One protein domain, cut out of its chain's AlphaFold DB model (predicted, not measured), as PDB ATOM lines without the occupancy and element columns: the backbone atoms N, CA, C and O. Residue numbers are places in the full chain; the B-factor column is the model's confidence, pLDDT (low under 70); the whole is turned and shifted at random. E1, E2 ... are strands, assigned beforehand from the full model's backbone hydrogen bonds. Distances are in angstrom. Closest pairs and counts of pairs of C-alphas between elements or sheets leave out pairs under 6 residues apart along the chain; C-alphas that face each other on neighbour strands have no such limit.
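This is residues 496 to 605 of the 608 residues of an uncharacterized protein of Clostridium saccharoperbutylacetonicum N1-4(HMT) (UniProt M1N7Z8). A long, sharply bent hairpin, E6 and E7, is the spine of a twisted five-strand sheet, with E4 and E5 along one side of E6 and E8 beside E7; a small separate sheet, E1 to E3, lies toward the end away from the hairpin's tip at Asn 575. The 110 printed residues, with no named helix, hold eight strands, E1 to E8, in an all-strand, compact but elongated domain: radius of gyration of the C-alphas 15.1 A, spans 50 by 31 by 23 A. The small sheet's order is E1, E2, E3; both sheets are antiparallel, the larger one branched.

E1, residues 499 to 503, begins at C-alpha 499 (93.735, 194.845, 143.428). E2 is 510 to 512, E3 515 to 517, E4 534 to 539, E5 545 to 553. E6, 556 to 574, spans 38.4 A, and E7, 577 to 593, 35.1 A. E8, 599 to 604, ends at C-alpha 604 (99.714, 177.770, 161.995).

E1, E2 and E3 form a meander, each strand the antiparallel neighbour of the one before: N 502 and O 511 are 2.9 A apart, N 517 and O 510 2.9 A. E5 to E8 form another: N 549 and O 560, 2.9 A; N 563 and O 588, 2.9 A; N 591 and O 601, 2.8 A. E4 and E6 give N 536 and O 569, 2.8 A. E6 bends by 95 degrees at residue 559, E7 by 98 degrees at 586. E1 and E6 are apart, only just, at 8.0 A.

Gly 497 and Asn 575 have the C-alphas farthest apart, 51.0 A. The printed part has no cut. The link E3 to E4 is long, 16 residues. pLDDT is under 70 in residues 523 to 535, 571 to 580 and 604 to 605.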
ATOM      1  N   SER A 496      96.075 191.462 141.320       83.25
ATOM      2  CA  SER A 496      95.090 190.694 140.555       83.25
ATOM      3  C   SER A 496      93.910 191.583 140.168       83.25
ATOM      4  O   SER A 496      93.215 192.091 141.044       83.25
ATOM      5  N   GLY A 497      93.688 191.795 138.868       84.56
ATOM      6  CA  GLY A 497      92.683 192.754 138.394       84.56
ATOM      7  C   GLY A 497      92.940 194.155 138.959       84.56
ATOM      8  O   GLY A 497      94.057 194.659 138.865       84.56
ATOM      9  N   ASP A 498      91.923 194.741 139.590       84.44
ATOM     10  CA  ASP A 498      91.977 196.075 140.203       84.44
ATOM     11  C   ASP A 498      92.580 196.090 141.626       84.44
ATOM     12  O   ASP A 498      92.541 197.116 142.308       84.44
ATOM     13  N   TYR A 499      93.120 194.962 142.104       84.75
ATOM     14  CA  TYR A 499      93.735 194.845 143.428       84.75
ATOM     15  C   TYR A 499      95.261 194.867 143.342       84.75
ATOM     16  O   TYR A 499      95.866 194.004 142.708       84.75
ATOM     17  N   VAL A 500      95.877 195.819 144.038       85.94
ATOM     18  CA  VAL A 500      97.321 195.942 144.258       85.94
ATOM     19  C   VAL A 500      97.609 195.688 145.733       85.94
ATOM     20  O   VAL A 500      97.074 196.375 146.604       85.94
ATOM     21  N   VAL A 501      98.462 194.706 146.009       87.44
ATOM     22  CA  VAL A 501      98.857 194.285 147.352       87.44
ATOM     23  C   VAL A 501     100.272 194.777 147.636       87.44
ATOM     24  O   VAL A 501     101.217 194.441 146.915       87.44
ATOM     25  N   THR A 502     100.424 195.562 148.698       91.56
ATOM     26  CA  THR A 502     101.710 196.117 149.135       91.56
ATOM     27  C   THR A 502     101.952 195.863 150.617       91.56
ATOM     28  O   THR A 502     101.069 195.436 151.359       91.56
ATOM     29  N   THR A 503     103.164 196.157 151.063       91.75
ATOM     30  CA  THR A 503     103.601 196.110 152.454       91.75
ATOM     31  C   THR A 503     104.318 197.409 152.842       91.75
ATOM     32  O   THR A 503     104.409 198.332 152.034       91.75
ATOM     33  N   ASN A 504     104.780 197.532 154.082       88.69
ATOM     34  CA  ASN A 504     105.695 198.594 154.500       88.69
ATOM     35  C   ASN A 504     107.161 198.127 154.408       88.69
ATOM     36  O   ASN A 504     107.445 196.959 154.148       88.69
ATOM     37  N   SER A 505     108.103 199.040 154.664       86.56
ATOM     38  CA  SER A 505     109.548 198.773 154.575       86.56
ATOM     39  C   SER A 505     110.030 197.622 155.462       86.56
ATOM     40  O   SER A 505     110.962 196.913 155.090       86.56
ATOM     41  N   ASP A 506     109.390 197.421 156.615       86.88
ATOM     42  CA  ASP A 506     109.763 196.389 157.592       86.88
ATOM     43  C   ASP A 506     109.124 195.019 157.298       86.88
ATOM     44  O   ASP A 506     109.445 194.028 157.957       86.88
ATOM     45  N   ARG A 507     108.238 194.966 156.290       88.06
ATOM     46  CA  ARG A 507     107.390 193.832 155.899       88.06
ATOM     47  C   ARG A 507     106.440 193.315 156.990       88.06
ATOM     48  O   ARG A 507     106.058 192.148 156.952       88.06
ATOM     49  N   ASN A 508     106.035 194.159 157.942       86.75
ATOM     50  CA  ASN A 508     105.163 193.782 159.070       86.75
ATOM     51  C   ASN A 508     103.716 194.319 158.983       86.75
ATOM     52  O   ASN A 508     102.916 194.061 159.879       86.75
ATOM     53  N   ALA A 509     103.357 195.024 157.906       88.12
ATOM     54  CA  ALA A 509     101.984 195.454 157.625       88.12
ATOM     55  C   ALA A 509     101.601 195.164 156.167       88.12
ATOM     56  O   ALA A 509     102.430 195.334 155.274       88.12
ATOM     57  N   LEU A 510     100.354 194.756 155.916       89.94
ATOM     58  CA  LEU A 510      99.807 194.506 154.577       89.94
ATOM     59  C   LEU A 510      98.801 195.599 154.199       89.94
ATOM     60  O   LEU A 510      98.035 196.066 155.041       89.94
ATOM     61  N   TYR A 511      98.772 195.971 152.922       91.56
ATOM     62  CA  TYR A 511      97.825 196.929 152.366       91.56
ATOM     63  C   TYR A 511      97.232 196.392 151.061       91.56
ATOM     64  O   TYR A 511      97.946 195.800 150.250       91.56
ATOM     65  N   ILE A 512      95.945 196.648 150.832       88.81
ATOM     66  CA  ILE A 512      95.253 196.376 149.565       88.81
ATOM     67  C   ILE A 512      94.732 197.710 149.038       88.81
ATOM     68  O   ILE A 512      94.004 198.418 149.731       88.81
ATOM     69  N   ASN A 513      95.144 198.092 147.828       88.50
ATOM     70  CA  ASN A 513      94.839 199.393 147.218       88.50
ATOM     71  C   ASN A 513      95.172 200.590 148.137       88.50
ATOM     72  O   ASN A 513      94.484 201.609 148.140       88.50
ATOM     73  N   GLY A 514      96.237 200.454 148.936       87.31
ATOM     74  CA  GLY A 514      96.690 201.448 149.917       87.31
ATOM     75  C   GLY A 514      95.931 201.453 151.251       87.31
ATOM     76  O   GLY A 514      96.394 202.089 152.195       87.31
ATOM     77  N   ALA A 515      94.813 200.731 151.376       88.62
ATOM     78  CA  ALA A 515      94.113 200.563 152.647       88.62
ATOM     79  C   ALA A 515      94.802 199.475 153.497       88.62
ATOM     80  O   ALA A 515      95.088 198.401 152.964       88.62
ATOM     81  N   PRO A 516      95.082 199.715 154.794       91.31
ATOM     82  CA  PRO A 516      95.697 198.714 155.662       91.31
ATOM     83  C   PRO A 516      94.749 197.535 155.906       91.31
ATOM     84  O   PRO A 516      93.556 197.721 156.145       91.31
ATOM     85  N   VAL A 517      95.300 196.326 155.883       89.00
ATOM     86  CA  VAL A 517      94.596 195.076 156.190       89.00
ATOM     87  C   VAL A 517      94.850 194.698 157.645       89.00
ATOM     88  O   VAL A 517      96.001 194.646 158.078       89.00
ATOM     89  N   SER A 518      93.789 194.383 158.392       83.19
ATOM     90  CA  SER A 518      93.944 193.748 159.703       83.19
ATOM     91  C   SER A 518      94.252 192.265 159.518       83.19
ATOM     92  O   SER A 518      93.442 191.523 158.961       83.19
ATOM     93  N   LEU A 519      95.418 191.836 159.992       78.81
ATOM     94  CA  LEU A 519      95.862 190.442 159.952       78.81
ATOM     95  C   LEU A 519      95.567 189.756 161.287       78.81
ATOM     96  O   LEU A 519      96.459 189.249 161.961       78.81
ATOM     97  N   GLU A 520      94.285 189.774 161.654       78.81
ATOM     98  CA  GLU A 520      93.715 189.001 162.753       78.81
ATOM     99  C   GLU A 520      92.763 187.951 162.173       78.81
ATOM    100  O   GLU A 520      91.829 188.283 161.439       78.81
ATOM    101  N   TYR A 521      92.986 186.686 162.523       74.12
ATOM    102  CA  TYR A 521      92.043 185.606 162.270       74.12
ATOM    103  C   TYR A 521      91.432 185.127 163.584       74.12
ATOM    104  O   TYR A 521      92.138 184.715 164.510       74.12
ATOM    105  N   ILE A 522      90.101 185.156 163.627       74.31
ATOM    106  CA  ILE A 522      89.287 184.595 164.700       74.31
ATOM    107  C   ILE A 522      88.544 183.396 164.093       74.31
ATOM    108  O   ILE A 522      87.593 183.602 163.334       74.31
ATOM    109  N   PRO A 523      88.952 182.148 164.388       65.81
ATOM    110  CA  PRO A 523      88.214 180.969 163.971       65.81
ATOM    111  C   PRO A 523      86.795 181.049 164.531       65.81
ATOM    112  O   PRO A 523      86.609 181.335 165.717       65.81
ATOM    113  N   SER A 524      85.791 180.750 163.703       59.31
ATOM    114  CA  SER A 524      84.418 180.564 164.183       59.31
ATOM    115  C   SER A 524      84.428 179.539 165.316       59.31
ATOM    116  O   SER A 524      84.938 178.433 165.116       59.31
ATOM    117  N   SER A 525      83.910 179.914 166.487       54.88
ATOM    118  CA  SER A 525      84.107 179.177 167.737       54.88
ATOM    119  C   SER A 525      83.824 177.681 167.588       54.88
ATOM    120  O   SER A 525      82.695 177.248 167.352       54.88
ATOM    121  N   ALA A 526      84.870 176.872 167.765       49.34
ATOM    122  CA  ALA A 526      84.707 175.444 167.959       49.34
ATOM    123  C   ALA A 526      84.010 175.252 169.310       49.34
ATOM    124  O   ALA A 526      84.627 175.446 170.356       49.34
ATOM    125  N   TYR A 527      82.718 174.922 169.282       51.25
ATOM    126  CA  TYR A 527      81.922 174.694 170.484       51.25
ATOM    127  C   TYR A 527      82.488 173.502 171.268       51.25
ATOM    128  O   TYR A 527      82.181 172.342 170.979       51.25
ATOM    129  N   TYR A 528      83.344 173.791 172.246       53.19
ATOM    130  CA  TYR A 528      83.890 172.797 173.157       53.19
ATOM    131  C   TYR A 528      82.868 172.522 174.269       53.19
ATOM    132  O   TYR A 528      82.516 173.440 175.016       53.19
ATOM    133  N   PRO A 529      82.402 171.268 174.439       47.50
ATOM    134  CA  PRO A 529      81.497 170.900 175.524       47.50
ATOM    135  C   PRO A 529      82.262 170.883 176.861       47.50
ATOM    136  O   PRO A 529      82.673 169.836 177.353       47.50
ATOM    137  N   GLY A 530      82.486 172.072 177.422       59.50
ATOM    138  CA  GLY A 530      83.274 172.297 178.638       59.50
ATOM    139  C   GLY A 530      83.616 173.767 178.914       59.50
ATOM    140  O   GLY A 530      83.897 174.108 180.059       59.50
ATOM    141  N   GLY A 531      83.549 174.637 177.902       57.41
ATOM    142  CA  GLY A 531      83.784 176.078 178.025       57.41
ATOM    143  C   GLY A 531      84.187 176.685 176.681       57.41
ATOM    144  O   GLY A 531      84.858 176.024 175.888       57.41
ATOM    145  N   ASP A 532      83.781 177.928 176.423       55.16
ATOM    146  CA  ASP A 532      84.137 178.626 175.188       55.16
ATOM    147  C   ASP A 532      85.635 178.963 175.190       55.16
ATOM    148  O   ASP A 532      86.093 179.833 175.933       55.16
ATOM    149  N   ALA A 533      86.394 178.264 174.346       57.53
ATOM    150  CA  ALA A 533      87.780 178.580 174.037       57.53
ATOM    151  C   ALA A 533      87.868 179.091 172.595       57.53
ATOM    152  O   ALA A 533      87.568 178.362 171.647       57.53
ATOM    153  N   SER A 534      88.288 180.344 172.426       62.69
ATOM    154  CA  SER A 534      88.726 180.876 171.135       62.69
ATOM    155  C   SER A 534      90.255 180.893 171.069       62.69
ATOM    156  O   SER A 534      90.946 180.990 172.088       62.69
ATOM    157  N   SER A 535      90.792 180.817 169.853       63.97
ATOM    158  CA  SER A 535      92.221 180.975 169.574       63.97
ATOM    159  C   SER A 535      92.374 182.059 168.518       63.97
ATOM    160  O   SER A 535      91.963 181.842 167.387       63.97
ATOM    161  N   HIS A 536      92.917 183.223 168.861       75.88
ATOM    162  CA  HIS A 536      93.143 184.301 167.895       75.88
ATOM    163  C   HIS A 536      94.553 184.168 167.327       75.88
ATOM    164  O   HIS A 536      95.504 183.948 168.081       75.88
ATOM    165  N   VAL A 537      94.693 184.312 166.012       74.75
ATOM    166  CA  VAL A 537      95.984 184.296 165.314       74.75
ATOM    167  C   VAL A 537      96.232 185.692 164.756       74.75
ATOM    168  O   VAL A 537      95.399 186.206 164.011       74.75
ATOM    169  N   THR A 538      97.348 186.324 165.126       78.19
ATOM    170  CA  THR A 538      97.655 187.701 164.712       78.19
ATOM    171  C   THR A 538      99.153 187.955 164.549       78.19
ATOM    172  O   THR A 538      99.996 187.255 165.120       78.19
ATOM    173  N   MET A 539      99.495 188.969 163.756       76.75
ATOM    174  CA  MET A 539     100.861 189.473 163.637       76.75
ATOM    175  C   MET A 539     101.242 190.336 164.842       76.75
ATOM    176  O   MET A 539     100.500 191.226 165.249       76.75
ATOM    177  N   GLY A 540     102.438 190.111 165.385       76.56
ATOM    178  CA  GLY A 540     103.071 191.018 166.340       76.56
ATOM    179  C   GLY A 540     104.074 191.944 165.651       76.56
ATOM    180  O   GLY A 540     104.391 191.786 164.476       76.56
ATOM    181  N   GLY A 541     104.631 192.903 166.396       81.12
ATOM    182  CA  GLY A 541     105.496 193.947 165.819       81.12
ATOM    183  C   GLY A 541     106.762 193.446 165.104       81.12
ATOM    184  O   GLY A 541     107.271 194.139 164.225       81.12
ATOM    185  N   ASN A 542     107.243 192.245 165.448       83.94
ATOM    186  CA  ASN A 542     108.416 191.614 164.833       83.94
ATOM    187  C   ASN A 542     108.075 190.690 163.651       83.94
ATOM    188  O   ASN A 542     108.991 190.292 162.934       83.94
ATOM    189  N   SER A 543     106.800 190.330 163.467       84.75
ATOM    190  CA  SER A 543     106.355 189.372 162.451       84.75
ATOM    191  C   SER A 543     106.581 189.928 161.044       84.75
ATOM    192  O   SER A 543     106.281 191.095 160.795       84.75
ATOM    193  N   LYS A 544     107.074 189.114 160.103       87.88
ATOM    194  CA  LYS A 544     107.365 189.566 158.727       87.88
ATOM    195  C   LYS A 544     106.693 188.708 157.676       87.88
ATOM    196  O   LYS A 544     106.727 187.490 157.776       87.88
ATOM    197  N   ILE A 545     106.163 189.337 156.632       86.56
ATOM    198  CA  ILE A 545     105.672 188.656 155.432       86.56
ATOM    199  C   ILE A 545     106.879 188.054 154.694       86.56
ATOM    200  O   ILE A 545     107.705 188.784 154.136       86.56
ATOM    201  N   THR A 546     106.992 186.724 154.726       86.38
ATOM    202  CA  THR A 546     108.102 185.948 154.142       86.38
ATOM    203  C   THR A 546     107.798 185.471 152.728       86.38
ATOM    204  O   THR A 546     108.700 185.424 151.895       86.38
ATOM    205  N   ASN A 547     106.537 185.145 152.446       84.75
ATOM    206  CA  ASN A 547     106.075 184.601 151.172       84.75
ATOM    207  C   ASN A 547     104.642 185.085 150.891       84.75
ATOM    208  O   ASN A 547     103.918 185.461 151.815       84.75
ATOM    209  N   TYR A 548     104.222 185.105 149.628       89.38
ATOM    210  CA  TYR A 548     102.894 185.578 149.236       89.38
ATOM    211  C   TYR A 548     102.487 185.067 147.846       89.38
ATOM    212  O   TYR A 548     103.324 184.769 146.997       89.38
ATOM    213  N   GLY A 549     101.183 185.009 147.580       84.50
ATOM    214  CA  GLY A 549     100.660 184.654 146.263       84.50
ATOM    215  C   GLY A 549      99.159 184.883 146.129       84.50
ATOM    216  O   GLY A 549      98.413 184.808 147.104       84.50
ATOM    217  N   ILE A 550      98.701 185.154 144.906       85.94
ATOM    218  CA  ILE A 550      97.267 185.229 144.600       85.94
ATOM    219  C   ILE A 550      96.716 183.812 144.428       85.94
ATOM    220  O   ILE A 550      97.256 183.023 143.653       85.94
ATOM    221  N   VAL A 551      95.618 183.506 145.113       88.19
ATOM    222  CA  VAL A 551      94.919 182.215 145.053       88.19
ATOM    223  C   VAL A 551      93.423 182.420 144.818       88.19
ATOM    224  O   VAL A 551      92.865 183.456 145.179       88.19
ATOM    225  N   ASN A 552      92.750 181.422 144.237       89.12
ATOM    226  CA  ASN A 552      91.296 181.333 144.341       89.12
ATOM    227  C   ASN A 552      90.955 180.449 145.545       89.12
ATOM    228  O   ASN A 552      91.344 179.281 145.575       89.12
ATOM    229  N   TYR A 553      90.258 181.002 146.534       90.12
ATOM    230  CA  TYR A 553      89.887 180.298 147.759       90.12
ATOM    231  C   TYR A 553      88.388 180.465 148.003       90.12
ATOM    232  O   TYR A 553      87.870 181.580 148.026       90.12
ATOM    233  N   GLN A 554      87.667 179.345 148.126       91.25
ATOM    234  CA  GLN A 554      86.201 179.311 148.272       91.25
ATOM    235  C   GLN A 554      85.441 180.147 147.209       91.25
ATOM    236  O   GLN A 554      84.403 180.740 147.488       91.25
ATOM    237  N   GLY A 555      85.962 180.207 145.976       90.06
ATOM    238  CA  GLY A 555      85.377 180.977 144.871       90.06
ATOM    239  C   GLY A 555      85.732 182.470 144.860       90.06
ATOM    240  O   GLY A 555      85.355 183.166 143.919       90.06
ATOM    241  N   LYS A 556      86.479 182.963 145.854       89.12
ATOM    242  CA  LYS A 556      86.965 184.346 145.946       89.12
ATOM    243  C   LYS A 556      88.400 184.470 145.441       89.12
ATOM    244  O   LYS A 556      89.180 183.526 145.550       89.12
ATOM    245  N   THR A 557      88.767 185.648 144.941       89.19
ATOM    246  CA  THR A 557      90.170 185.997 144.680       89.19
ATOM    247  C   THR A 557      90.795 186.517 145.970       89.19
ATOM    248  O   THR A 557      90.350 187.523 146.522       89.19
ATOM    249  N   CYS A 558      91.828 185.834 146.445       89.75
ATOM    250  CA  CYS A 558      92.475 186.110 147.720       89.75
ATOM    251  C   CYS A 558      93.982 186.291 147.536       89.75
ATOM    252  O   CYS A 558      94.567 185.753 146.594       89.75
ATOM    253  N   VAL A 559      94.625 186.990 148.468       89.69
ATOM    254  CA  VAL A 559      96.071 186.860 148.680       89.69
ATOM    255  C   VAL A 559      96.304 185.903 149.843       89.69
ATOM    256  O   VAL A 559      95.761 186.086 150.930       89.69
ATOM    257  N   CYS A 560      97.091 184.862 149.602       89.44
ATOM    258  CA  CYS A 560      97.698 184.068 150.656       89.44
ATOM    259  C   CYS A 560      99.034 184.720 151.014       89.44
ATOM    260  O   CYS A 560      99.820 185.025 150.115       89.44
ATOM    261  N   ILE A 561      99.303 184.915 152.302       88.06
ATOM    262  CA  ILE A 561     100.612 185.334 152.809       88.06
ATOM    263  C   ILE A 561     101.127 184.316 153.822       88.06
ATOM    264  O   ILE A 561     100.356 183.719 154.572       88.06
ATOM    265  N   GLU A 562     102.439 184.144 153.843       88.44
ATOM    266  CA  GLU A 562     103.170 183.462 154.901       88.44
ATOM    267  C   GLU A 562     103.874 184.517 155.749       88.44
ATOM    268  O   GLU A 562     104.393 185.508 155.225       88.44
ATOM    269  N   VAL A 563     103.855 184.317 157.061       86.75
ATOM    270  CA  VAL A 563     104.338 185.295 158.027       86.75
ATOM    271  C   VAL A 563     105.191 184.611 159.088       86.75
ATOM    272  O   VAL A 563     104.776 183.592 159.643       86.75
ATOM    273  N   SER A 564     106.353 185.188 159.399       86.88
ATOM    274  CA  SER A 564     107.207 184.746 160.504       86.88
ATOM    275  C   SER A 564     106.692 185.214 161.865       86.88
ATOM    276  O   SER A 564     106.044 186.255 161.969       86.88
ATOM    277  N   ASP A 565     107.032 184.476 162.923       84.25
ATOM    278  CA  ASP A 565     106.867 184.913 164.319       84.25
ATOM    279  C   ASP A 565     105.424 185.335 164.658       84.25
ATOM    280  O   ASP A 565     105.177 186.393 165.242       84.25
ATOM    281  N   VAL A 566     104.450 184.529 164.235       82.19
ATOM    282  CA  VAL A 566     103.016 184.790 164.422       82.19
ATOM    283  C   VAL A 566     102.616 184.480 165.862       82.19
ATOM    284  O   VAL A 566     103.063 183.492 166.444       82.19
ATOM    285  N   PHE A 567     101.750 185.308 166.447       79.62
ATOM    286  CA  PHE A 567     101.277 185.131 167.816       79.62
ATOM    287  C   PHE A 567      99.903 184.468 167.833       79.62
ATOM    288  O   PHE A 567      98.965 184.914 167.172       79.62
ATOM    289  N   ILE A 568      99.788 183.417 168.642       77.88
ATOM    290  CA  ILE A 568      98.532 182.744 168.953       77.88
ATOM    291  C   ILE A 568      98.160 183.087 170.388       77.88
ATOM    292  O   ILE A 568      98.954 182.889 171.310       77.88
ATOM    293  N   TYR A 569      96.937 183.569 170.561       76.19
ATOM    294  CA  TYR A 569      96.334 183.890 171.845       76.19
ATOM    295  C   TYR A 569      95.211 182.892 172.077       76.19
ATOM    296  O   TYR A 569      94.216 182.926 171.353       76.19
ATOM    297  N   THR A 570      95.347 182.008 173.063       70.25
ATOM    298  CA  THR A 570      94.237 181.129 173.460       70.25
ATOM    299  C   THR A 570      93.646 181.623 174.769       70.25
ATOM    300  O   THR A 570      94.364 181.812 175.752       70.25
ATOM    301  N   TRP A 571      92.332 181.841 174.766       68.81
ATOM    302  CA  TRP A 571      91.568 182.261 175.935       68.81
ATOM    303  C   TRP A 571      90.903 181.010 176.506       68.81
ATOM    304  O   TRP A 571      90.075 180.396 175.835       68.81
ATOM    305  N   VAL A 572      91.250 180.618 177.732       64.56
ATOM    306  CA  VAL A 572      90.593 179.491 178.413       64.56
ATOM    307  C   VAL A 572      89.816 180.029 179.606       64.56
ATOM    308  O   VAL A 572      90.405 180.537 180.561       64.56
ATOM    309  N   TYR A 573      88.486 179.910 179.563       60.22
ATOM    310  CA  TYR A 573      87.626 180.314 180.673       60.22
ATOM    311  C   TYR A 573      87.678 179.275 181.805       60.22
ATOM    312  O   TYR A 573      86.833 178.385 181.912       60.22
ATOM    313  N   ALA A 574      88.697 179.379 182.657       58.22
ATOM    314  CA  ALA A 574      88.895 178.507 183.809       58.22
ATOM    315  C   ALA A 574      88.635 179.272 185.116       58.22
ATOM    316  O   ALA A 574      89.293 180.265 185.412       58.22
ATOM    317  N   ASN A 575      87.697 178.780 185.933       57.03
ATOM    318  CA  ASN A 575      87.481 179.219 187.319       57.03
ATOM    319  C   ASN A 575      87.412 180.750 187.530       57.03
ATOM    320  O   ASN A 575      88.109 181.297 188.379       57.03
ATOM    321  N   HIS A 576      86.508 181.426 186.808       63.62
ATOM    322  CA  HIS A 576      86.175 182.853 186.989       63.62
ATOM    323  C   HIS A 576      87.311 183.854 186.665       63.62
ATOM    324  O   HIS A 576      87.208 185.027 187.026       63.62
ATOM    325  N   GLY A 577      88.363 183.436 185.951       61.28
ATOM    326  CA  GLY A 577      89.429 184.318 185.463       61.28
ATOM    327  C   GLY A 577      89.784 184.061 183.997       61.28
ATOM    328  O   GLY A 577      89.661 182.940 183.508       61.28
ATOM    329  N   TYR A 578      90.243 185.104 183.299       65.00
ATOM    330  CA  TYR A 578      90.840 184.977 181.967       65.00
ATOM    331  C   TYR A 578      92.342 184.728 182.112       65.00
ATOM    332  O   TYR A 578      93.085 185.645 182.463       65.00
ATOM    333  N   ASN A 579      92.786 183.506 181.822       68.06
ATOM    334  CA  ASN A 579      94.203 183.211 181.636       68.06
ATOM    335  C   ASN A 579      94.551 183.351 180.150       68.06
ATOM    336  O   ASN A 579      93.832 182.835 179.293       68.06
ATOM    337  N   TYR A 580      95.650 184.050 179.870       64.88
ATOM    338  CA  TYR A 580      96.170 184.275 178.524       64.88
ATOM    339  C   TYR A 580      97.402 183.403 178.315       64.88
ATOM    340  O   TYR A 580      98.434 183.632 178.947       64.88
ATOM    341  N   GLU A 581      97.315 182.435 177.406       72.81
ATOM    342  CA  GLU A 581      98.492 181.717 176.922       72.81
ATOM    343  C   GLU A 581      98.907 182.288 175.565       72.81
ATOM    344  O   GLU A 581      98.136 182.274 174.600       72.81
ATOM    345  N   HIS A 582     100.131 182.818 175.516       71.62
ATOM    346  CA  HIS A 582     100.773 183.300 174.299       71.62
ATOM    347  C   HIS A 582     101.687 182.208 173.747       71.62
ATOM    348  O   HIS A 582     102.658 181.827 174.401       71.62
ATOM    349  N   LEU A 583     101.424 181.765 172.520       79.31
ATOM    350  CA  LEU A 583     102.335 180.907 171.771       79.31
ATOM    351  C   LEU A 583     102.800 181.651 170.519       79.31
ATOM    352  O   LEU A 583     102.010 181.888 169.606       79.31
ATOM    353  N   THR A 584     104.080 182.015 170.467       75.88
ATOM    354  CA  THR A 584     104.711 182.454 169.217       75.88
ATOM    355  C   THR A 584     105.053 181.219 168.395       75.88
ATOM    356  O   THR A 584     105.775 180.339 168.865       75.88
ATOM    357  N   VAL A 585     104.544 181.150 167.169       77.25
ATOM    358  CA  VAL A 585     104.884 180.105 166.198       77.25
ATOM    359  C   VAL A 585     105.789 180.676 165.109       77.25
ATOM    360  O   VAL A 585     105.591 181.815 164.687       77.25
ATOM    361  N   PRO A 586     106.784 179.908 164.629       77.31
ATOM    362  CA  PRO A 586     107.787 180.436 163.707       77.31
ATOM    363  C   PRO A 586     107.202 180.828 162.347       77.31
ATOM    364  O   PRO A 586     107.742 181.730 161.718       77.31
ATOM    365  N   LEU A 587     106.116 180.177 161.906       80.44
ATOM    366  CA  LEU A 587     105.423 180.457 160.647       80.44
ATOM    367  C   LEU A 587     103.904 180.289 160.794       80.44
ATOM    368  O   LEU A 587     103.426 179.288 161.337       80.44
ATOM    369  N   GLY A 588     103.150 181.240 160.248       80.38
ATOM    370  CA  GLY A 588     101.707 181.145 160.028       80.38
ATOM    371  C   GLY A 588     101.337 181.515 158.591       80.38
ATOM    372  O   GLY A 588     102.100 182.188 157.899       80.38
ATOM    373  N   GLN A 589     100.165 181.073 158.146       86.00
ATOM    374  CA  GLN A 589      99.579 181.444 156.859       86.00
ATOM    375  C   GLN A 589      98.238 182.143 157.071       86.00
ATOM    376  O   GLN A 589      97.447 181.737 157.922       86.00
ATOM    377  N   PHE A 590      97.984 183.174 156.268       85.25
ATOM    378  CA  PHE A 590      96.737 183.937 156.262       85.25
ATOM    379  C   PHE A 590      96.208 184.040 154.831       85.25
ATOM    380  O   PHE A 590      96.967 184.346 153.909       85.25
ATOM    381  N   VAL A 591      94.906 183.823 154.647       88.38
ATOM    382  CA  VAL A 591      94.203 184.005 153.372       88.38
ATOM    383  C   VAL A 591      93.277 185.207 153.507       88.38
ATOM    384  O   VAL A 591      92.305 185.179 154.262       88.38
ATOM    385  N   ILE A 592      93.581 186.271 152.767       89.56
ATOM    386  CA  ILE A 592      92.849 187.537 152.799       89.56
ATOM    387  C   ILE A 592      92.028 187.686 151.520       89.56
ATOM    388  O   ILE A 592      92.564 187.635 150.412       89.56
ATOM    389  N   ASP A 593      90.725 187.894 151.673       90.81
ATOM    390  CA  ASP A 593      89.806 188.255 150.593       90.81
ATOM    391  C   ASP A 593      90.159 189.643 150.039       90.81
ATOM    392  O   ASP A 593      90.081 190.641 150.757       90.81
ATOM    393  N   LEU A 594      90.537 189.719 148.757       88.00
ATOM    394  CA  LEU A 594      90.963 190.982 148.149       88.00
ATOM    395  C   LEU A 594      89.836 192.016 148.075       88.00
ATOM    396  O   LEU A 594      90.107 193.214 148.112       88.00
ATOM    397  N   GLN A 595      88.578 191.574 147.986       89.75
ATOM    398  CA  GLN A 595      87.438 192.474 147.847       89.75
ATOM    399  C   GLN A 595      87.077 193.164 149.165       89.75
ATOM    400  O   GLN A 595      86.644 194.317 149.152       89.75
ATOM    401  N   THR A 596      87.223 192.463 150.289       90.44
ATOM    402  CA  THR A 596      86.801 192.946 151.614       90.44
ATOM    403  C   THR A 596      87.964 193.355 152.514       90.44
ATOM    404  O   THR A 596      87.742 194.036 153.511       90.44
ATOM    405  N   GLY A 597      89.191 192.929 152.196       86.19
ATOM    406  CA  GLY A 597      90.353 193.066 153.073       86.19
ATOM    407  C   GLY A 597      90.256 192.237 154.357       86.19
ATOM    408  O   GLY A 597      91.037 192.461 155.277       86.19
ATOM    409  N   GLN A 598      89.301 191.306 154.459       87.75
ATOM    410  CA  GLN A 598      89.141 190.450 155.633       87.75
ATOM    411  C   GLN A 598      90.005 189.195 155.518       87.75
ATOM    412  O   GLN A 598      90.043 188.543 154.471       87.75
ATOM    413  N   CYS A 599      90.659 188.825 156.619       85.69
ATOM    414  CA  CYS A 599      91.257 187.507 156.772       85.69
ATOM    415  C   CYS A 599      90.135 186.466 156.900       85.69
ATOM    416  O   CYS A 599      89.366 186.501 157.860       85.69
ATOM    417  N   ILE A 600      90.012 185.570 155.919       86.00
ATOM    418  CA  ILE A 600      88.932 184.569 155.841       86.00
ATOM    419  C   ILE A 600      89.384 183.155 156.220       86.00
ATOM    420  O   ILE A 600      88.546 182.318 156.537       86.00
ATOM    421  N   ASP A 601      90.691 182.902 156.208       82.81
ATOM    422  CA  ASP A 601      91.317 181.708 156.776       82.81
ATOM    423  C   ASP A 601      92.672 182.111 157.371       82.81
ATOM    424  O   ASP A 601      93.325 183.035 156.877       82.81
ATOM    425  N   GLY A 602      93.087 181.449 158.441       75.62
ATOM    426  CA  GLY A 602      94.289 181.798 159.184       75.62
ATOM    427  C   GLY A 602      94.712 180.660 160.097       75.62
ATOM    428  O   GLY A 602      93.921 180.127 160.874       75.62
ATOM    429  N   GLY A 603      95.977 180.269 160.017       72.12
ATOM    430  CA  GLY A 603      96.439 179.107 160.756       72.12
ATOM    431  C   GLY A 603      97.942 179.043 160.915       72.12
ATOM    432  O   GLY A 603      98.718 179.593 160.136       72.12
ATOM    433  N   VAL A 604      98.353 178.294 161.932       63.16
ATOM    434  CA  VAL A 604      99.714 177.770 161.995       63.16
ATOM    435  C   VAL A 604      99.877 176.796 160.840       63.16
ATOM    436  O   VAL A 604      99.055 175.887 160.686       63.16
ATOM    437  N   LEU A 605     100.959 176.928 160.075       53.84
ATOM    438  CA  LEU A 605     101.422 175.819 159.250       53.84
ATOM    439  C   LEU A 605     101.696 174.646 160.193       53.84
ATOM    440  O   LEU A 605     102.646 174.685 160.977       53.84
TER     441      LEU A 605